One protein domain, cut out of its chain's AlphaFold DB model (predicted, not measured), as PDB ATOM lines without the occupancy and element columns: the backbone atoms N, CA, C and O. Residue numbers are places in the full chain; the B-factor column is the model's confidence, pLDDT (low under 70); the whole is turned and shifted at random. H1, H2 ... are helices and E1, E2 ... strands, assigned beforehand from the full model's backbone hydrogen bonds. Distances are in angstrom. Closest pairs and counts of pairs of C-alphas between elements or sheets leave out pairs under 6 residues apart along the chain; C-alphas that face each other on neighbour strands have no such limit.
ATOM      1  N   ILE A 213     161.341 107.860 149.270       70.06
ATOM      2  CA  ILE A 213     161.971 107.464 148.017       70.06
ATOM      3  C   ILE A 213     163.423 107.080 148.263       70.06
ATOM      4  O   ILE A 213     164.141 107.845 148.913       70.06
ATOM      5  N   PRO A 214     163.863 105.922 147.734       60.25
ATOM      6  CA  PRO A 214     165.255 105.523 147.804       60.25
ATOM      7  C   PRO A 214     166.127 106.542 147.093       60.25
ATOM      8  O   PRO A 214     165.879 106.891 145.946       60.25
ATOM      9  N   ASN A 215     167.189 106.969 147.767       56.97
ATOM     10  CA  ASN A 215     168.271 107.720 147.157       56.97
ATOM     11  C   ASN A 215     169.214 106.700 146.484       56.97
ATOM     12  O   ASN A 215     170.333 106.485 146.931       56.97
ATOM     13  N   TYR A 216     168.733 105.987 145.461       56.94
ATOM     14  CA  TYR A 216     169.540 105.074 144.641       56.94
ATOM     15  C   TYR A 216     169.443 105.482 143.170       56.94
ATOM     16  O   TYR A 216     168.406 105.977 142.736       56.94
ATOM     17  N   TYR A 217     170.517 105.250 142.411       54.12
ATOM     18  CA  TYR A 217     170.603 105.455 140.965       54.12
ATOM     19  C   TYR A 217     169.289 105.123 140.253       54.12
ATOM     20  O   TYR A 217     168.818 103.990 140.290       54.12
ATOM     21  N   ASN A 218     168.703 106.125 139.603       60.06
ATOM     22  CA  ASN A 218     167.473 106.001 138.837       60.06
ATOM     23  C   ASN A 218     167.762 105.261 137.519       60.06
ATOM     24  O   ASN A 218     168.211 105.900 136.563       60.06
ATOM     25  N   PRO A 219     167.532 103.937 137.437       56.31
ATOM     26  CA  PRO A 219     167.980 103.142 136.296       56.31
ATOM     27  C   PRO A 219     167.200 103.491 135.027       56.31
ATOM     28  O   PRO A 219     167.703 103.318 133.920       56.31
ATOM     29  N   ASP A 220     165.990 104.021 135.211       63.75
ATOM     30  CA  ASP A 220     165.007 104.263 134.163       63.75
ATOM     31  C   ASP A 220     165.024 105.717 133.659       63.75
ATOM     32  O   ASP A 220     164.273 106.068 132.750       63.75
ATOM     33  N   GLY A 221     165.842 106.596 134.255       62.50
ATOM     34  CA  GLY A 221     165.916 108.018 133.892       62.50
ATOM     35  C   GLY A 221     164.640 108.829 134.183       62.50
ATOM     36  O   GLY A 221     164.538 109.988 133.778       62.50
ATOM     37  N   VAL A 222     163.658 108.258 134.891       65.06
ATOM     38  CA  VAL A 222     162.379 108.908 135.231       65.06
ATOM     39  C   VAL A 222     162.506 109.669 136.546       65.06
ATOM     40  O   VAL A 222     162.768 109.054 137.569       65.06
ATOM     41  N   ASN A 223     162.303 110.986 136.563       69.62
ATOM     42  CA  ASN A 223     162.383 111.764 137.807       69.62
ATOM     43  C   ASN A 223     161.454 111.189 138.895       69.62
ATOM     44  O   ASN A 223     160.245 111.072 138.679       69.62
ATOM     45  N   GLN A 224     162.017 110.867 140.061       72.56
ATOM     46  CA  GLN A 224     161.280 110.361 141.223       72.56
ATOM     47  C   GLN A 224     161.322 111.405 142.342       72.56
ATOM     48  O   GLN A 224     162.385 111.942 142.646       72.56
ATOM     49  N   TYR A 225     160.179 111.693 142.966       73.50
ATOM     50  CA  TYR A 225     160.051 112.731 143.998       73.50
ATOM     51  C   TYR A 225     159.368 112.198 145.245       73.50
ATOM     52  O   TYR A 225     158.345 111.528 145.117       73.50
ATOM     53  N   GLY A 226     159.897 112.531 146.427       72.81
ATOM     54  CA  GLY A 226     159.328 112.136 147.718       72.81
ATOM     55  C   GLY A 226     157.813 112.335 147.763       72.81
ATOM     56  O   GLY A 226     157.306 113.343 147.257       72.81
ATOM     57  N   THR A 227     157.104 111.377 148.356       83.88
ATOM     58  CA  THR A 227     155.641 111.377 148.417       83.88
ATOM     59  C   THR A 227     155.132 112.579 149.211       83.88
ATOM     60  O   THR A 227     155.682 112.943 150.253       83.88
ATOM     61  N   TYR A 228     154.059 113.197 148.714       90.69
ATOM     62  CA  TYR A 228     153.356 114.269 149.411       90.69
ATOM     63  C   TYR A 228     152.182 113.708 150.206       90.69
ATOM     64  O   TYR A 228     151.330 113.000 149.670       90.69
ATOM     65  N   TYR A 229     152.121 114.072 151.479       94.19
ATOM     66  CA  TYR A 229     151.090 113.642 152.409       94.19
ATOM     67  C   TYR A 229     150.170 114.822 152.731       94.19
ATOM     68  O   TYR A 229     150.652 115.859 153.200       94.19
ATOM     69  N   PRO A 230     148.850 114.696 152.506       96.06
ATOM     70  CA  PRO A 230     147.912 115.777 152.761       96.06
ATOM     71  C   PRO A 230     147.612 115.925 154.255       96.06
ATOM     72  O   PRO A 230     147.414 114.954 154.986       96.06
ATOM     73  N   VAL A 231     147.512 117.174 154.696       97.00
ATOM     74  CA  VAL A 231     147.125 117.587 156.045       97.00
ATOM     75  C   VAL A 231     145.838 118.383 155.924       97.00
ATOM     76  O   VAL A 231     145.829 119.497 155.402       97.00
ATOM     77  N   ASN A 232     144.741 117.807 156.407       95.50
ATOM     78  CA  ASN A 232     143.418 118.416 156.318       95.50
ATOM     79  C   ASN A 232     143.123 119.242 157.574       95.50
ATOM     80  O   ASN A 232     143.177 118.733 158.692       95.50
ATOM     81  N   ILE A 233     142.762 120.507 157.376       95.25
ATOM     82  CA  ILE A 233     142.379 121.459 158.417       95.25
ATOM     83  C   ILE A 233     140.883 121.761 158.247       95.25
ATOM     84  O   ILE A 233     140.492 122.391 157.259       95.25
ATOM     85  N   PRO A 234     140.023 121.309 159.177       95.44
ATOM     86  CA  PRO A 234     138.594 121.612 159.140       95.44
ATOM     87  C   PRO A 234     138.299 123.118 159.233       95.44
ATOM     88  O   PRO A 234     139.161 123.921 159.578       95.44
ATOM     89  N   ALA A 235     137.061 123.514 158.937       94.56
ATOM     90  CA  ALA A 235     136.614 124.882 159.191       94.56
ATOM     91  C   ALA A 235     136.521 125.133 160.704       94.56
ATOM     92  O   ALA A 235     136.009 124.289 161.444       94.56
ATOM     93  N   GLY A 236     136.976 126.293 161.172       93.12
ATOM     94  CA  GLY A 236     137.003 126.576 162.605       93.12
ATOM     95  C   GLY A 236     137.935 127.709 163.010       93.12
ATOM     96  O   GLY A 236     138.462 128.443 162.177       93.12
ATOM     97  N   TYR A 237     138.108 127.854 164.322       91.62
ATOM     98  CA  TYR A 237     138.984 128.847 164.935       91.62
ATOM     99  C   TYR A 237     140.272 128.186 165.405       91.62
ATOM    100  O   TYR A 237     140.221 127.301 166.260       91.62
ATOM    101  N   TYR A 238     141.407 128.653 164.893       92.50
ATOM    102  CA  TYR A 238     142.704 128.036 165.136       92.50
ATOM    103  C   TYR A 238     143.767 129.039 165.578       92.50
ATOM    104  O   TYR A 238     143.741 130.223 165.235       92.50
ATOM    105  N   THR A 239     144.731 128.520 166.324       91.38
ATOM    106  CA  THR A 239     146.036 129.137 166.587       91.38
ATOM    107  C   THR A 239     147.136 128.383 165.850       91.38
ATOM    108  O   THR A 239     146.914 127.266 165.375       91.38
ATOM    109  N   VAL A 240     148.328 128.977 165.750       92.06
ATOM    110  CA  VAL A 240     149.477 128.316 165.102       92.06
ATOM    111  C   VAL A 240     149.804 126.992 165.797       92.06
ATOM    112  O   VAL A 240     150.046 125.991 165.129       92.06
ATOM    113  N   GLU A 241     149.734 126.953 167.129       90.25
ATOM    114  CA  GLU A 241     150.009 125.745 167.906       90.25
ATOM    115  C   GLU A 241     148.968 124.645 167.675       90.25
ATOM    116  O   GLU A 241     149.328 123.475 167.583       90.25
ATOM    117  N   GLU A 242     147.685 125.001 167.551       92.31
ATOM    118  CA  GLU A 242     146.616 124.036 167.258       92.31
ATOM    119  C   GLU A 242     146.750 123.455 165.847       92.31
ATOM    120  O   GLU A 242     146.593 122.249 165.664       92.31
ATOM    121  N   VAL A 243     147.102 124.283 164.857       94.62
ATOM    122  CA  VAL A 243     147.414 123.807 163.498       94.62
ATOM    123  C   VAL A 243     148.631 122.885 163.517       94.62
ATOM    124  O   VAL A 243     148.594 121.811 162.918       94.62
ATOM    125  N   ASN A 244     149.694 123.262 164.232       95.44
ATOM    126  CA  ASN A 244     150.888 122.432 164.354       95.44
ATOM    127  C   ASN A 244     150.592 121.101 165.070       95.44
ATOM    128  O   ASN A 244     151.130 120.070 164.685       95.44
ATOM    129  N   ALA A 245     149.690 121.087 166.056       94.56
ATOM    130  CA  ALA A 245     149.250 119.859 166.715       94.56
ATOM    131  C   ALA A 245     148.470 118.934 165.763       94.56
ATOM    132  O   ALA A 245     148.737 117.732 165.733       94.56
ATOM    133  N   ILE A 246     147.560 119.481 164.943       96.19
ATOM    134  CA  ILE A 246     146.865 118.721 163.885       96.19
ATOM    135  C   ILE A 246     147.885 118.137 162.903       96.19
ATOM    136  O   ILE A 246     147.817 116.962 162.547       96.19
ATOM    137  N   PHE A 247     148.869 118.937 162.502       96.81
ATOM    138  CA  PHE A 247     149.930 118.496 161.607       96.81
ATOM    139  C   PHE A 247     150.775 117.360 162.209       96.81
ATOM    140  O   PHE A 247     150.959 116.315 161.583       96.81
ATOM    141  N   GLN A 248     151.221 117.505 163.456       95.94
ATOM    142  CA  GLN A 248     151.961 116.470 164.184       95.94
ATOM    143  C   GLN A 248     151.138 115.199 164.419       95.94
ATOM    144  O   GLN A 248     151.690 114.096 164.448       95.94
ATOM    145  N   GLN A 249     149.814 115.319 164.539       96.00
ATOM    146  CA  GLN A 249     148.915 114.170 164.583       96.00
ATOM    147  C   GLN A 249     148.890 113.426 163.240       96.00
ATOM    148  O   GLN A 249     148.975 112.199 163.232       96.00
ATOM    149  N   VAL A 250     148.846 114.138 162.109       96.31
ATOM    150  CA  VAL A 250     148.945 113.516 160.778       96.31
ATOM    151  C   VAL A 250     150.299 112.827 160.590       96.31
ATOM    152  O   VAL A 250     150.336 111.681 160.146       96.31
ATOM    153  N   MET A 251     151.407 113.456 160.990       94.56
ATOM    154  CA  MET A 251     152.728 112.808 160.973       94.56
ATOM    155  C   MET A 251     152.781 111.583 161.892       94.56
ATOM    156  O   MET A 251     153.337 110.554 161.524       94.56
ATOM    157  N   THR A 252     152.146 111.650 163.065       93.94
ATOM    158  CA  THR A 252     152.047 110.505 163.981       93.94
ATOM    159  C   THR A 252     151.312 109.332 163.338       93.94
ATOM    160  O   THR A 252     151.776 108.200 163.449       93.94
ATOM    161  N   ASN A 253     150.190 109.595 162.666       93.56
ATOM    162  CA  ASN A 253     149.392 108.562 162.006       93.56
ATOM    163  C   ASN A 253     150.143 107.901 160.842       93.56
ATOM    164  O   ASN A 253     149.937 106.721 160.586       93.56
ATOM    165  N   ASN A 254     151.029 108.648 160.177       91.62
ATOM    166  CA  ASN A 254     151.895 108.132 159.116       91.62
ATOM    167  C   ASN A 254     153.226 107.555 159.638       91.62
ATOM    168  O   ASN A 254     154.055 107.138 158.843       91.62
ATOM    169  N   PHE A 255     153.455 107.514 160.956       92.00
ATOM    170  CA  PHE A 255     154.726 107.078 161.556       92.00
ATOM    171  C   PHE A 255     155.952 107.923 161.138       92.00
ATOM    172  O   PHE A 255     157.077 107.431 161.124       92.00
ATOM    173  N   HIS A 256     155.755 109.208 160.837       92.00
ATOM    174  CA  HIS A 256     156.790 110.159 160.408       92.00
ATOM    175  C   HIS A 256     157.363 110.959 161.587       92.00
ATOM    176  O   HIS A 256     157.119 112.156 161.744       92.00
ATOM    177  N   TYR A 257     158.070 110.277 162.484       93.19
ATOM    178  CA  TYR A 257     158.721 110.885 163.647       93.19
ATOM    179  C   TYR A 257     159.769 109.939 164.234       93.19
ATOM    180  O   TYR A 257     159.701 108.729 164.036       93.19
ATOM    181  N   PHE A 258     160.705 110.483 165.008       92.25
ATOM    182  CA  PHE A 258     161.615 109.704 165.849       92.25
ATOM    183  C   PHE A 258     161.128 109.689 167.295       92.25
ATOM    184  O   PHE A 258     160.345 110.544 167.704       92.25
ATOM    185  N   ILE A 259     161.602 108.741 168.097       92.75
ATOM    186  CA  ILE A 259     161.356 108.712 169.540       92.75
ATOM    187  C   ILE A 259     162.694 108.869 170.253       92.75
ATOM    188  O   ILE A 259     163.615 108.087 170.034       92.75
ATOM    189  N   GLU A 260     162.829 109.876 171.108       93.88
ATOM    190  CA  GLU A 260     164.025 110.038 171.932       93.88
ATOM    191  C   GLU A 260     164.020 109.011 173.079       93.88
ATOM    192  O   GLU A 260     163.088 108.975 173.879       93.88
ATOM    193  N   ARG A 261     165.068 108.188 173.206       90.81
ATOM    194  CA  ARG A 261     165.132 107.094 174.199       90.81
ATOM    195  C   ARG A 261     165.209 107.571 175.652       90.81
ATOM    196  O   ARG A 261     164.766 106.856 176.544       90.81
ATOM    197  N   SER A 262     165.779 108.747 175.903       89.19
ATOM    198  CA  SER A 262     165.951 109.301 177.257       89.19
ATOM    199  C   SER A 262     164.627 109.775 177.867       89.19
ATOM    200  O   SER A 262     164.392 109.601 179.062       89.19
ATOM    201  N   THR A 263     163.765 110.374 177.044       89.62
ATOM    202  CA  THR A 263     162.521 111.035 177.461       89.62
ATOM    203  C   THR A 263     161.267 110.306 176.983       89.62
ATOM    204  O   THR A 263     160.170 110.607 177.450       89.62
ATOM    205  N   ASN A 264     161.417 109.349 176.062       89.00
ATOM    206  CA  ASN A 264     160.338 108.691 175.327       89.00
ATOM    207  C   ASN A 264     159.401 109.692 174.623       89.00
ATOM    208  O   ASN A 264     158.191 109.483 174.512       89.00
ATOM    209  N   THR A 265     159.955 110.826 174.186       91.75
ATOM    210  CA  THR A 265     159.202 111.874 173.491       91.75
ATOM    211  C   THR A 265     159.309 111.723 171.981       91.75
ATOM    212  O   THR A 265     160.325 111.277 171.447       91.75
ATOM    213  N   LYS A 266     158.237 112.105 171.281       93.50
ATOM    214  CA  LYS A 266     158.212 112.148 169.818       93.50
ATOM    215  C   LYS A 266     158.956 113.381 169.325       93.50
ATOM    216  O   LYS A 266     158.627 114.501 169.713       93.50
ATOM    217  N   VAL A 267     159.909 113.164 168.435       92.94
ATOM    218  CA  VAL A 267     160.706 114.194 167.780       92.94
ATOM    219  C   VAL A 267     160.269 114.279 166.325       92.94
ATOM    220  O   VAL A 267     160.475 113.355 165.538       92.94
ATOM    221  N   PHE A 268     159.624 115.393 165.990       94.88
ATOM    222  CA  PHE A 268     159.183 115.707 164.636       94.88
ATOM    223  C   PHE A 268     160.250 116.527 163.917       94.88
ATOM    224  O   PHE A 268     160.886 117.389 164.521       94.88
ATOM    225  N   LEU A 269     160.415 116.269 162.623       93.62
ATOM    226  CA  LEU A 269     161.397 116.966 161.788       93.62
ATOM    227  C   LEU A 269     160.825 118.210 161.114       93.62
ATOM    228  O   LEU A 269     161.574 119.083 160.689       93.62
ATOM    229  N   LEU A 270     159.500 118.290 161.030       95.56
ATOM    230  CA  LEU A 270     158.774 119.441 160.526       95.56
ATOM    231  C   LEU A 270     157.970 120.069 161.658       95.56
ATOM    232  O   LEU A 270     157.312 119.369 162.432       95.56
ATOM    233  N   ALA A 271     157.992 121.393 161.736       95.50
ATOM    234  CA  ALA A 271     157.164 122.135 162.673       95.50
ATOM    235  C   ALA A 271     156.714 123.464 162.073       95.50
ATOM    236  O   ALA A 271     157.446 124.118 161.332       95.50
ATOM    237  N   ILE A 272     155.499 123.872 162.429       94.88
ATOM    238  CA  ILE A 272     154.992 125.217 162.180       94.88
ATOM    239  C   ILE A 272     155.071 125.967 163.504       94.88
ATOM    240  O   ILE A 272     154.446 125.575 164.493       94.88
ATOM    241  N   ALA A 273     155.852 127.038 163.529       92.12
ATOM    242  CA  ALA A 273     156.073 127.858 164.708       92.12
ATOM    243  C   ALA A 273     155.650 129.306 164.450       92.12
ATOM    244  O   ALA A 273     155.499 129.742 163.313       92.12
ATOM    245  N   TYR A 274     155.450 130.068 165.520       90.50
ATOM    246  CA  TYR A 274     155.233 131.507 165.439       90.50
ATOM    247  C   TYR A 274     156.388 132.224 166.128       90.50
ATOM    248  O   TYR A 274     156.621 132.028 167.324       90.50
ATOM    249  N   ASN A 275     157.103 133.068 165.389       87.44
ATOM    250  CA  ASN A 275     158.174 133.864 165.959       87.44
ATOM    251  C   ASN A 275     157.611 135.169 166.519       87.44
ATOM    252  O   ASN A 275     157.216 136.082 165.798       87.44
ATOM    253  N   ASN A 276     157.621 135.273 167.844       80.31
ATOM    254  CA  ASN A 276     157.106 136.434 168.568       80.31
ATOM    255  C   ASN A 276     157.903 137.728 168.353       80.31
ATOM    256  O   ASN A 276     157.379 138.811 168.618       80.31
ATOM    257  N   THR A 277     159.160 137.629 167.915       82.00
ATOM    258  CA  THR A 277     160.019 138.797 167.676       82.00
ATOM    259  C   THR A 277     159.701 139.423 166.326       82.00
ATOM    260  O   THR A 277     159.515 140.633 166.239       82.00
ATOM    261  N   THR A 278     159.606 138.599 165.280       84.81
ATOM    262  CA  THR A 278     159.297 139.053 163.914       84.81
ATOM    263  C   THR A 278     157.794 139.170 163.657       84.81
ATOM    264  O   THR A 278     157.391 139.862 162.729       84.81
ATOM    265  N   GLN A 279     156.963 138.553 164.505       86.81
ATOM    266  CA  GLN A 279     155.510 138.420 164.347       86.81
ATOM    267  C   GLN A 279     155.089 137.637 163.093       86.81
ATOM    268  O   GLN A 279     153.988 137.843 162.573       86.81
ATOM    269  N   LEU A 280     155.954 136.739 162.624       91.69
ATOM    270  CA  LEU A 280     155.759 135.928 161.425       91.69
ATOM    271  C   LEU A 280     155.628 134.446 161.792       91.69
ATOM    272  O   LEU A 280     156.149 133.994 162.815       91.69
ATOM    273  N   VAL A 281     154.919 133.692 160.951       94.31
ATOM    274  CA  VAL A 281     154.897 132.227 161.040       94.31
ATOM    275  C   VAL A 281     156.171 131.703 160.397       94.31
ATOM    276  O   VAL A 281     156.614 132.204 159.363       94.31
ATOM    277  N   GLU A 282     156.749 130.689 161.019       94.88
ATOM    278  CA  GLU A 282     157.940 130.003 160.564       94.88
ATOM    279  C   GLU A 282     157.621 128.549 160.233       94.88
ATOM    280  O   GLU A 282     157.022 127.830 161.034       94.88
ATOM    281  N   LEU A 283     158.059 128.112 159.057       95.44
ATOM    282  CA  LEU A 283     158.110 126.707 158.682       95.44
ATOM    283  C   LEU A 283     159.517 126.204 158.988       95.44
ATOM    284  O   LEU A 283     160.491 126.670 158.393       95.44
ATOM    285  N   GLN A 284     159.625 125.292 159.944       95.44
ATOM    286  CA  GLN A 284     160.889 124.749 160.423       95.44
ATOM    287  C   GLN A 284     161.069 123.333 159.889       95.44
ATOM    288  O   GLN A 284     160.155 122.510 159.977       95.44
ATOM    289  N   SER A 285     162.253 123.067 159.346       94.44
ATOM    290  CA  SER A 285     162.663 121.763 158.841       94.44
ATOM    291  C   SER A 285     164.025 121.395 159.421       94.44
ATOM    292  O   SER A 285     164.984 122.166 159.343       94.44
ATOM    293  N   VAL A 286     164.089 120.235 160.065       92.75
ATOM    294  CA  VAL A 286     165.271 119.747 160.774       92.75
ATOM    295  C   VAL A 286     166.128 118.905 159.838       92.75
ATOM    296  O   VAL A 286     165.631 118.029 159.128       92.75
ATOM    297  N   GLU A 287     167.432 119.162 159.876       90.44
ATOM    298  CA  GLU A 287     168.426 118.367 159.162       90.44
ATOM    299  C   GLU A 287     168.398 116.919 159.653       90.44
ATOM    300  O   GLU A 287     168.484 116.652 160.855       90.44
ATOM    301  N   THR A 288     168.279 115.973 158.724       87.12
ATOM    302  CA  THR A 288     168.118 114.558 159.053       87.12
ATOM    303  C   THR A 288     169.208 113.726 158.397       87.12
ATOM    304  O   THR A 288     169.343 113.718 157.178       87.12
ATOM    305  N   ASN A 289     169.963 113.007 159.227       84.38
ATOM    306  CA  ASN A 289     171.014 112.065 158.845       84.38
ATOM    307  C   ASN A 289     171.091 110.960 159.923       84.38
ATOM    308  O   ASN A 289     170.730 111.197 161.083       84.38
ATOM    309  N   TYR A 290     171.573 109.769 159.568       82.00
ATOM    310  CA  TYR A 290     171.799 108.645 160.485       82.00
ATOM    311  C   TYR A 290     172.711 108.978 161.681       82.00
ATOM    312  O   TYR A 290     172.478 108.478 162.783       82.00
ATOM    313  N   ASN A 291     173.694 109.865 161.512       84.38
ATOM    314  CA  ASN A 291     174.550 110.341 162.605       84.38
ATOM    315  C   ASN A 291     173.788 111.223 163.605       84.38
ATOM    316  O   ASN A 291     173.958 111.086 164.824       84.38
ATOM    317  N   ILE A 292     172.927 112.109 163.092       85.75
ATOM    318  CA  ILE A 292     172.106 113.027 163.896       85.75
ATOM    319  C   ILE A 292     171.052 112.223 164.668       85.75
ATOM    320  O   ILE A 292     170.953 112.335 165.892       85.75
ATOM    321  N   PHE A 293     170.327 111.347 163.969       87.62
ATOM    322  CA  PHE A 293     169.290 110.478 164.529       87.62
ATOM    323  C   PHE A 293     169.786 109.035 164.700       87.62
ATOM    324  O   PHE A 293     169.212 108.077 164.175       87.62
ATOM    325  N   ASN A 294     170.870 108.878 165.465       86.56
ATOM    326  CA  ASN A 294     171.488 107.575 165.701       86.56
ATOM    327  C   ASN A 294     170.622 106.636 166.555       86.56
ATOM    328  O   ASN A 294     169.819 107.055 167.394       86.56
ATOM    329  N   SER A 295     170.862 105.333 166.399       85.25
ATOM    330  CA  SER A 295     170.165 104.277 167.140       85.25
ATOM    331  C   SER A 295     170.494 104.241 168.638       85.25
ATOM    332  O   SER A 295     169.789 103.582 169.393       85.25
ATOM    333  N   THR A 296     171.516 104.944 169.127       88.31
ATOM    334  CA  THR A 296     171.801 105.002 170.571       88.31
ATOM    335  C   THR A 296     170.851 105.959 171.290       88.31
ATOM    336  O   THR A 296     170.382 105.658 172.387       88.31
ATOM    337  N   ARG A 297     170.533 107.104 170.672       89.44
ATOM    338  CA  ARG A 297     169.679 108.150 171.259       89.44
ATOM    339  C   ARG A 297     168.232 108.089 170.796       89.44
ATOM    340  O   ARG A 297     167.353 108.444 171.577       89.44
ATOM    341  N   TYR A 298     167.978 107.620 169.578       91.00
ATOM    342  CA  TYR A 298     166.649 107.649 168.972       91.00
ATOM    343  C   TYR A 298     166.188 106.265 168.528       91.00
ATOM    344  O   TYR A 298     166.930 105.523 167.880       91.00
ATOM    345  N   SER A 299     164.951 105.913 168.872       91.19
ATOM    346  CA  SER A 299     164.244 104.741 168.356       91.19
ATOM    347  C   SER A 299     163.231 105.141 167.291       91.19
ATOM    348  O   SER A 299     162.851 106.308 167.159       91.19
ATOM    349  N   LEU A 300     162.807 104.147 166.522       89.94
ATOM    350  CA  LEU A 300     161.766 104.302 165.522       89.94
ATOM    351  C   LEU A 300     160.375 104.111 166.130       89.94
ATOM    352  O   LEU A 300     160.239 103.510 167.201       89.94
ATOM    353  N   PRO A 301     159.334 104.632 165.469       91.75
ATOM    354  CA  PRO A 301     157.972 104.408 165.900       91.75
ATOM    355  C   PRO A 301     157.573 102.950 165.675       91.75
ATOM    356  O   PRO A 301     157.981 102.308 164.707       91.75
ATOM    357  N   LEU A 302     156.761 102.434 166.593       89.69
ATOM    358  CA  LEU A 302     156.268 101.064 166.560       89.69
ATOM    359  C   LEU A 302     154.888 101.019 165.903       89.69
ATOM    360  O   LEU A 302     154.033 101.864 166.186       89.69
ATOM    361  N   ASN A 303     154.658 100.023 165.050       86.25
ATOM    362  CA  ASN A 303     153.333  99.747 164.504       86.25
ATOM    363  C   ASN A 303     152.408  99.093 165.557       86.25
ATOM    364  O   ASN A 303     152.797  98.829 166.695       86.25
ATOM    365  N   ASN A 304     151.170  98.790 165.167       84.06
ATOM    366  CA  ASN A 304     150.164  98.142 166.020       84.06
ATOM    367  C   ASN A 304     150.536  96.725 166.512       84.06
ATOM    368  O   ASN A 304     149.835  96.185 167.364       84.06
ATOM    369  N   ILE A 305     151.617  96.133 165.994       88.75
ATOM    370  CA  ILE A 305     152.146  94.814 166.370       88.75
ATOM    371  C   ILE A 305     153.503  94.968 167.102       88.75
ATOM    372  O   ILE A 305     154.204  93.991 167.344       88.75
ATOM    373  N   ASN A 306     153.873  96.186 167.523       84.56
ATOM    374  CA  ASN A 306     155.134  96.509 168.204       84.56
ATOM    375  C   ASN A 306     156.406  96.246 167.375       84.56
ATOM    376  O   ASN A 306     157.468  95.980 167.934       84.56
ATOM    377  N   ILE A 307     156.315  96.341 166.048       85.44
ATOM    378  CA  ILE A 307     157.465  96.254 165.140       85.44
ATOM    379  C   ILE A 307     157.884  97.670 164.739       85.44
ATOM    380  O   ILE A 307     157.029  98.499 164.415       85.44
ATOM    381  N   GLU A 308     159.190  97.949 164.768       84.56
ATOM    382  CA  GLU A 308     159.746  99.227 164.310       84.56
ATOM    383  C   GLU A 308     159.432  99.454 162.827       84.56
ATOM    384  O   GLU A 308     159.695  98.604 161.976       84.56
ATOM    385  N   VAL A 309     158.874 100.620 162.511       83.00
ATOM    386  CA  VAL A 309     158.638 101.042 161.129       83.00
ATOM    387  C   VAL A 309     159.946 101.601 160.572       83.00
ATOM    388  O   VAL A 309     160.309 102.740 160.858       83.00
ATOM    389  N   THR A 310     160.670 100.794 159.793       77.25
ATOM    390  CA  THR A 310     161.951 101.185 159.168       77.25
ATOM    391  C   THR A 310     161.803 101.698 157.739       77.25
ATOM    392  O   THR A 310     162.770 102.214 157.186       77.25
ATOM    393  N   THR A 311     160.599 101.613 157.158       75.31
ATOM    394  CA  THR A 311     160.353 101.794 155.716       75.31
ATOM    395  C   THR A 311     160.944 103.073 155.144       75.31
ATOM    396  O   THR A 311     161.516 103.031 154.068       75.31
ATOM    397  N   TRP A 312     160.836 104.191 155.863       81.06
ATOM    398  CA  TRP A 312     161.372 105.479 155.424       81.06
ATOM    399  C   TRP A 312     162.790 105.762 155.950       81.06
ATOM    400  O   TRP A 312     163.518 106.572 155.385       81.06
ATOM    401  N   LYS A 313     163.222 105.099 157.034       75.75
ATOM    402  CA  LYS A 313     164.554 105.321 157.627       75.75
ATOM    403  C   LYS A 313     165.658 104.753 156.744       75.75
ATOM    404  O   LYS A 313     166.736 105.337 156.664       75.75
ATOM    405  N   ASP A 314     165.396 103.631 156.086       73.06
ATOM    406  CA  ASP A 314     166.366 102.984 155.200       73.06
ATOM    407  C   ASP A 314     166.717 103.863 153.982       73.06
ATOM    408  O   ASP A 314     167.788 103.715 153.395       73.06
ATOM    409  N   PHE A 315     165.884 104.866 153.678       74.69
ATOM    410  CA  PHE A 315     166.124 105.874 152.642       74.69
ATOM    411  C   PHE A 315     167.019 107.049 153.085       74.69
ATOM    412  O   PHE A 315     167.261 107.968 152.304       74.69
ATOM    413  N   LEU A 316     167.555 107.024 154.313       74.81
ATOM    414  CA  LEU A 316     168.586 107.964 154.788       74.81
ATOM    415  C   LEU A 316     170.027 107.489 154.507       74.81
ATOM    416  O   LEU A 316     170.980 108.109 154.981       74.81
ATOM    417  N   LYS A 317     170.194 106.392 153.764       73.06
ATOM    418  CA  LYS A 317     171.487 105.827 153.360       73.06
ATOM    419  C   LYS A 317     171.679 105.913 151.849       73.06
ATOM    420  O   LYS A 317     170.706 105.803 151.107       73.06
ATOM    421  N   ASP A 318     172.928 106.106 151.427       64.06
ATOM    422  CA  ASP A 318     173.345 106.218 150.021       64.06
ATOM    423  C   ASP A 318     173.178 104.902 149.250       64.06
ATOM    424  O   ASP A 318     172.926 103.834 149.807       64.06
ATOM    425  N   THR A 319     173.353 105.013 147.943       54.75
ATOM    426  CA  THR A 319     173.337 104.037 146.858       54.75
ATOM    427  C   THR A 319     174.049 102.711 147.180       54.75
ATOM    428  O   THR A 319     173.638 101.671 146.667       54.75
ATOM    429  N   SER A 320     175.073 102.708 148.048       58.53
ATOM    430  CA  SER A 320     175.784 101.499 148.516       58.53
ATOM    431  C   SER A 320     175.371 101.006 149.913       58.53
ATOM    432  O   SER A 320     175.867  99.980 150.361       58.53
ATOM    433  N   GLN A 321     174.470 101.708 150.608       66.38
ATOM    434  CA  GLN A 321     174.095 101.503 152.018       66.38
ATOM    435  C   GLN A 321     175.258 101.664 153.021       66.38
ATOM    436  O   GLN A 321     175.124 101.281 154.189       66.38
ATOM    437  N   GLU A 322     176.381 102.249 152.587       64.56
ATOM    438  CA  GLU A 322     177.611 102.383 153.383       64.56
ATOM    439  C   GLU A 322     177.856 103.802 153.919       64.56
ATOM    440  O   GLU A 322     178.608 103.961 154.880       64.56
ATOM    441  N   SER A 323     177.215 104.825 153.344       69.12
ATOM    442  CA  SER A 323     177.365 106.225 153.754       69.12
ATOM    443  C   SER A 323     176.012 106.863 154.091       69.12
ATOM    444  O   SER A 323     174.966 106.523 153.527       69.12
ATOM    445  N   ASP A 324     176.031 107.779 155.060       74.69
ATOM    446  CA  ASP A 324     174.829 108.466 155.523       74.69
ATOM    447  C   ASP A 324     174.531 109.691 154.660       74.69
ATOM    448  O   ASP A 324     175.416 110.515 154.412       74.69
ATOM    449  N   ILE A 325     173.264 109.869 154.287       74.69
ATOM    450  CA  ILE A 325     172.816 111.044 153.540       74.69
ATOM    451  C   ILE A 325     172.149 112.043 154.472       74.69
ATOM    452  O   ILE A 325     171.423 111.688 155.404       74.69
ATOM    453  N   THR A 326     172.372 113.317 154.174       81.81
ATOM    454  CA  THR A 326     171.685 114.431 154.813       81.81
ATOM    455  C   THR A 326     170.535 114.929 153.939       81.81
ATOM    456  O   THR A 326     170.765 115.384 152.818       81.81
ATOM    457  N   ASN A 327     169.313 114.887 154.476       83.31
ATOM    458  CA  ASN A 327     168.086 115.338 153.816       83.31
ATOM    459  C   ASN A 327     167.238 116.244 154.727       83.31
ATOM    460  O   ASN A 327     167.332 116.187 155.956       83.31
ATOM    461  N   TRP A 328     166.357 117.035 154.110       88.88
ATOM    462  CA  TRP A 328     165.402 117.922 154.774       88.88
ATOM    463  C   TRP A 328     163.982 117.637 154.279       88.88
ATOM    464  O   TRP A 328     163.689 117.831 153.093       88.88
ATOM    465  N   PRO A 329     163.065 117.225 155.169       90.44
ATOM    466  CA  PRO A 329     161.665 117.112 154.807       90.44
ATOM    467  C   PRO A 329     161.117 118.513 154.516       90.44
ATOM    468  O   PRO A 329     161.679 119.527 154.949       90.44
ATOM    469  N   GLY A 330     160.021 118.592 153.768       92.00
ATOM    470  CA  GLY A 330     159.537 119.868 153.246       92.00
ATOM    471  C   GLY A 330     158.043 120.072 153.391       92.00
ATOM    472  O   GLY A 330     157.274 119.133 153.564       92.00
ATOM    473  N   PHE A 331     157.624 121.324 153.273       95.12
ATOM    474  CA  PHE A 331     156.229 121.722 153.151       95.12
ATOM    475  C   PHE A 331     155.909 122.024 151.692       95.12
ATOM    476  O   PHE A 331     156.702 122.651 150.993       95.12
ATOM    477  N   LYS A 332     154.709 121.657 151.257       94.31
ATOM    478  CA  LYS A 332     154.127 122.072 149.984       94.31
ATOM    479  C   LYS A 332     152.838 122.827 150.261       94.31
ATOM    480  O   LYS A 332     151.809 122.271 150.650       94.31
ATOM    481  N   ILE A 333     152.922 124.137 150.079       95.44
ATOM    482  CA  ILE A 333     151.821 125.061 150.316       95.44
ATOM    483  C   ILE A 333     151.089 125.273 148.996       95.44
ATOM    484  O   ILE A 333     151.676 125.709 148.007       95.44
ATOM    485  N   THR A 334     149.797 124.964 148.971       94.12
ATOM    486  CA  THR A 334     148.928 125.216 147.818       94.12
ATOM    487  C   THR A 334     148.270 126.590 147.935       94.12
ATOM    488  O   THR A 334     148.076 127.106 149.035       94.12
ATOM    489  N   ALA A 335     147.926 127.207 146.803       94.19
ATOM    490  CA  ALA A 335     147.260 128.508 146.779       94.19
ATOM    491  C   ALA A 335     145.804 128.375 147.255       94.19
ATOM    492  O   ALA A 335     144.893 128.125 146.468       94.19
ATOM    493  N   ASN A 336     145.586 128.503 148.562       93.94
ATOM    494  CA  ASN A 336     144.273 128.388 149.191       93.94
ATOM    495  C   ASN A 336     144.165 129.269 150.451       93.94
ATOM    496  O   ASN A 336     145.085 130.012 150.798       93.94
ATOM    497  N   LEU A 337     143.044 129.176 151.174       93.00
ATOM    498  CA  LEU A 337     142.832 129.960 152.397       93.00
ATOM    499  C   LEU A 337     143.873 129.670 153.493       93.00
ATOM    500  O   LEU A 337     144.135 130.550 154.311       93.00
ATOM    501  N   PHE A 338     144.487 128.481 153.508       93.38
ATOM    502  CA  PHE A 338     145.558 128.165 154.452       93.38
ATOM    503  C   PHE A 338     146.819 128.977 154.153       93.38
ATOM    504  O   PHE A 338     147.350 129.604 155.064       93.38
ATOM    505  N   SER A 339     147.240 129.067 152.885       92.81
ATOM    506  CA  SER A 339     148.386 129.901 152.480       92.81
ATOM    507  C   SER A 339     148.227 131.367 152.917       92.81
ATOM    508  O   SER A 339     149.149 131.972 153.470       92.81
ATOM    509  N   ALA A 340     147.009 131.916 152.810       90.94
ATOM    510  CA  ALA A 340     146.668 133.238 153.333       90.94
ATOM    511  C   ALA A 340     146.708 133.298 154.874       90.94
ATOM    512  O   ALA A 340     147.184 134.282 155.438       90.94
ATOM    513  N   ALA A 341     146.256 132.244 155.561       92.38
ATOM    514  CA  ALA A 341     146.248 132.167 157.021       92.38
ATOM    515  C   ALA A 341     147.664 132.142 157.631       92.38
ATOM    516  O   ALA A 341     147.898 132.825 158.630       92.38
ATOM    517  N   ILE A 342     148.603 131.395 157.033       93.75
ATOM    518  CA  ILE A 342     149.993 131.273 157.516       93.75
ATOM    519  C   ILE A 342     150.960 132.307 156.940       93.75
ATOM    520  O   ILE A 342     152.086 132.399 157.410       93.75
ATOM    521  N   GLY A 343     150.564 133.097 155.943       92.88
ATOM    522  CA  GLY A 343     151.437 134.159 155.447       92.88
ATOM    523  C   GLY A 343     152.399 133.772 154.310       92.88
ATOM    524  O   GLY A 343     153.362 134.499 154.077       92.88
ATOM    525  N   PHE A 344     152.198 132.632 153.638       94.56
ATOM    526  CA  PHE A 344     153.135 132.085 152.643       94.56
ATOM    527  C   PHE A 344     152.547 132.036 151.236       94.56
ATOM    528  O   PHE A 344     151.389 131.673 151.053       94.56
ATOM    529  N   ALA A 345     153.380 132.312 150.232       93.31
ATOM    530  CA  ALA A 345     153.032 132.045 148.842       93.31
ATOM    531  C   ALA A 345     152.949 130.532 148.577       93.31
ATOM    532  O   ALA A 345     153.596 129.729 149.256       93.31
ATOM    533  N   ALA A 346     152.175 130.137 147.568       94.00
ATOM    534  CA  ALA A 346     152.135 128.747 147.136       94.00
ATOM    535  C   ALA A 346     153.501 128.313 146.582       94.00
ATOM    536  O   ALA A 346     154.126 129.050 145.820       94.00
ATOM    537  N   GLY A 347     153.959 127.124 146.967       93.38
ATOM    538  CA  GLY A 347     155.277 126.614 146.609       93.38
ATOM    539  C   GLY A 347     155.794 125.560 147.583       93.38
ATOM    540  O   GLY A 347     155.109 125.183 148.539       93.38
ATOM    541  N   ASN A 348     157.015 125.098 147.321       91.94
ATOM    542  CA  ASN A 348     157.728 124.150 148.170       91.94
ATOM    543  C   ASN A 348     158.697 124.893 149.095       91.94
ATOM    544  O   ASN A 348     159.363 125.843 148.678       91.94
ATOM    545  N   TYR A 349     158.779 124.438 150.341       92.88
ATOM    546  CA  TYR A 349     159.655 124.974 151.378       92.88
ATOM    547  C   TYR A 349     160.336 123.800 152.096       92.88
ATOM    548  O   TYR A 349     159.699 123.185 152.955       92.88
ATOM    549  N   PRO A 350     161.595 123.449 151.773       90.19
ATOM    550  CA  PRO A 350     162.506 124.104 150.824       90.19
ATOM    551  C   PRO A 350     162.058 124.070 149.354       90.19
ATOM    552  O   PRO A 350     161.279 123.212 148.948       90.19
ATOM    553  N   SER A 351     162.596 124.990 148.542       87.25
ATOM    554  CA  SER A 351     162.347 125.035 147.091       87.25
ATOM    555  C   SER A 351     162.856 123.781 146.382       87.25
ATOM    556  O   SER A 351     162.219 123.302 145.443       87.25
ATOM    557  N   ASN A 352     163.991 123.248 146.848       83.75
ATOM    558  CA  ASN A 352     164.558 122.002 146.361       83.75
ATOM    559  C   ASN A 352     163.857 120.851 147.081       83.75
ATOM    560  O   ASN A 352     164.012 120.662 148.288       83.75
ATOM    561  N   ILE A 353     163.064 120.095 146.334       78.75
ATOM    562  CA  ILE A 353     162.300 118.957 146.848       78.75
ATOM    563  C   ILE A 353     163.193 117.725 147.010       78.75
ATOM    564  O   ILE A 353     164.214 117.602 146.337       78.75
ATOM    565  N   ILE A 354     162.799 116.804 147.888       80.12
ATOM    566  CA  ILE A 354     163.446 115.493 148.005       80.12
ATOM    567  C   ILE A 354     163.135 114.705 146.727       80.12
ATOM    568  O   ILE A 354     161.962 114.539 146.373       80.12
ATOM    569  N   GLY A 355     164.161 114.215 146.034       72.69
ATOM    570  CA  GLY A 355     163.985 113.396 144.841       72.69
ATOM    571  C   GLY A 355     165.271 113.176 144.053       72.69
ATOM    572  O   GLY A 355     166.281 113.831 144.296       72.69
ATOM    573  N   ILE A 356     165.196 112.266 143.085       63.66
ATOM    574  CA  ILE A 356     166.268 111.974 142.135       63.66
ATOM    575  C   ILE A 356     165.904 112.618 140.802       63.66
ATOM    576  O   ILE A 356     164.837 112.351 140.240       63.66
ATOM    577  N   THR A 357     166.804 113.445 140.272       59.88
ATOM    578  CA  THR A 357     166.683 113.986 138.914       59.88
ATOM    579  C   THR A 357     167.509 113.139 137.949       59.88
ATOM    580  O   THR A 357     168.597 112.690 138.294       59.88
ATOM    581  N   GLY A 358     166.978 112.868 136.753       53.00
ATOM    582  CA  GLY A 358     167.552 111.959 135.745       53.00
ATOM    583  C   GLY A 358     168.883 112.396 135.110       53.00
ATOM    584  O   GLY A 358     169.205 111.957 134.011       53.00
ATOM    585  N   ILE A 359     169.648 113.268 135.766       48.69
ATOM    586  CA  ILE A 359     171.005 113.670 135.390       48.69
ATOM    587  C   ILE A 359     171.869 113.398 136.625       48.69
ATOM    588  O   ILE A 359     171.558 113.920 137.689       48.69
ATOM    589  N   GLY A 360     172.892 112.551 136.475       51.28
ATOM    590  CA  GLY A 360     173.710 111.977 137.554       51.28
ATOM    591  C   GLY A 360     173.875 112.833 138.819       51.28
ATOM    592  O   GLY A 360     174.307 113.983 138.762       51.28
ATOM    593  N   ASP A 361     173.551 112.207 139.951       51.84
ATOM    594  CA  ASP A 361     173.928 112.567 141.320       51.84
ATOM    595  C   ASP A 361     173.620 113.986 141.801       51.84
ATOM    596  O   ASP A 361     174.497 114.708 142.272       51.84
ATOM    597  N   GLN A 362     172.349 114.383 141.811       50.28
ATOM    598  CA  GLN A 362     171.909 115.447 142.724       50.28
ATOM    599  C   GLN A 362     171.010 114.848 143.807       50.28
ATOM    600  O   GLN A 362     169.809 115.088 143.867       50.28
ATOM    601  N   MET A 363     171.643 114.028 144.649       56.53
ATOM    602  CA  MET A 363     171.074 113.317 145.805       56.53
ATOM    603  C   MET A 363     171.040 114.169 147.078       56.53
ATOM    604  O   MET A 363     170.797 113.660 148.172       56.53
ATOM    605  N   SER A 364     171.330 115.463 146.957       60.78
ATOM    606  CA  SER A 364     171.418 116.379 148.081       60.78
ATOM    607  C   SER A 364     170.699 117.667 147.734       60.78
ATOM    608  O   SER A 364     171.005 118.323 146.740       60.78
ATOM    609  N   GLN A 365     169.765 118.067 148.593       71.62
ATOM    610  CA  GLN A 365     169.067 119.344 148.463       71.62
ATOM    611  C   GLN A 365     170.016 120.560 148.595       71.62
ATOM    612  O   GLN A 365     169.586 121.685 148.339       71.62
ATOM    613  N   GLY A 366     171.298 120.348 148.939       72.81
ATOM    614  CA  GLY A 366     172.357 121.366 148.930       72.81
ATOM    615  C   GLY A 366     172.290 122.355 150.095       72.81
ATOM    616  O   GLY A 366     172.921 123.409 150.050       72.81
ATOM    617  N   TYR A 367     171.504 122.041 151.122       83.56
ATOM    618  CA  TYR A 367     171.342 122.870 152.309       83.56
ATOM    619  C   TYR A 367     172.362 122.508 153.397       83.56
ATOM    620  O   TYR A 367     173.112 121.540 153.290       83.56
ATOM    621  N   THR A 368     172.441 123.315 154.454       84.81
ATOM    622  CA  THR A 368     173.317 123.052 155.604       84.81
ATOM    623  C   THR A 368     172.612 123.501 156.876       84.81
ATOM    624  O   THR A 368     172.137 124.636 156.938       84.81
ATOM    625  N   GLY A 369     172.567 122.640 157.894       88.25
ATOM    626  CA  GLY A 369     171.897 122.941 159.155       88.25
ATOM    627  C   GLY A 369     170.370 122.899 159.068       88.25
ATOM    628  O   GLY A 369     169.776 122.645 158.022       88.25
ATOM    629  N   ASN A 370     169.715 123.180 160.193       91.62
ATOM    630  CA  ASN A 370     168.258 123.298 160.247       91.62
ATOM    631  C   ASN A 370     167.771 124.489 159.414       91.62
ATOM    632  O   ASN A 370     168.307 125.595 159.509       91.62
ATOM    633  N   LEU A 371     166.706 124.273 158.648       92.81
ATOM    634  CA  LEU A 371     166.094 125.277 157.791       92.81
ATOM    635  C   LEU A 371     164.904 125.927 158.491       92.81
ATOM    636  O   LEU A 371     164.115 125.281 159.178       92.81
ATOM    637  N   THR A 372     164.764 127.238 158.317       93.88
ATOM    638  CA  THR A 372     163.620 128.000 158.823       93.88
ATOM    639  C   THR A 372     163.194 129.013 157.775       93.88
ATOM    640  O   THR A 372     163.963 129.897 157.402       93.88
ATOM    641  N   PHE A 373     161.960 128.889 157.300       93.94
ATOM    642  CA  PHE A 373     161.361 129.804 156.333       93.94
ATOM    643  C   PHE A 373     160.382 130.707 157.072       93.94
ATOM    644  O   PHE A 373     159.515 130.201 157.773       93.94
ATOM    645  N   SER A 374     160.512 132.025 156.935       94.44
ATOM    646  CA  SER A 374     159.571 132.992 157.516       94.44
ATOM    647  C   SER A 374     158.502 133.398 156.507       94.44
ATOM    648  O   SER A 374     158.772 133.484 155.308       94.44
ATOM    649  N   SER A 375     157.297 133.676 157.002       94.19
ATOM    650  CA  SER A 375     156.170 134.095 156.174       94.19
ATOM    651  C   SER A 375     156.467 135.409 155.441       94.19
ATOM    652  O   SER A 375     157.065 136.330 155.996       94.19
TER     653      SER A 375
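AT A GLANCE: This is residues 213 to 375 of the 480 residues of an uncharacterized protein of viral metagenome (UniProt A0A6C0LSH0). Long loops join little regular structure: an antiparallel sheet E5-E6-E9, helix H1 along its edge strand E5, antiparallel pairs E3-E4 and E7-E8. Under half of the 163 printed residues are in three named helices and nine named strands, class mixed. The whole is compact: radius of gyration of the C-alphas 16.7 A, spans 48 by 39 by 30 A.

IN THESE COORDINATES: Along the chain come E1 228-233, from C-alpha 228 (153.356, 114.269, 149.411), E2 236-238, H1 240-253, 20.0 A long, E3 258-260, E4 265-267, E5 270-275, E6 280-285, H2 313-316, E7 330-333, H3 337-342, E8 347-349 and E9 371-374, ending at C-alpha 374 (159.571, 132.992, 157.516).

HOW THE PARTS SIT: H1 is on the sheet, height 7.0 A, at 5 degrees to E5 on the local plane. H3 only grazes it. Within hydrogen-bond range are N 273 and O 282 of hairpin E5-E6, 2.9 A apart, and every O i to N i+4 pair of H1 and H3.

THE WHOLE: The printed part has no cut and long links E6-H2, H2-E7 and E8-E9; residues 214-223, 318-323 and 356-364 have pLDDT under 70.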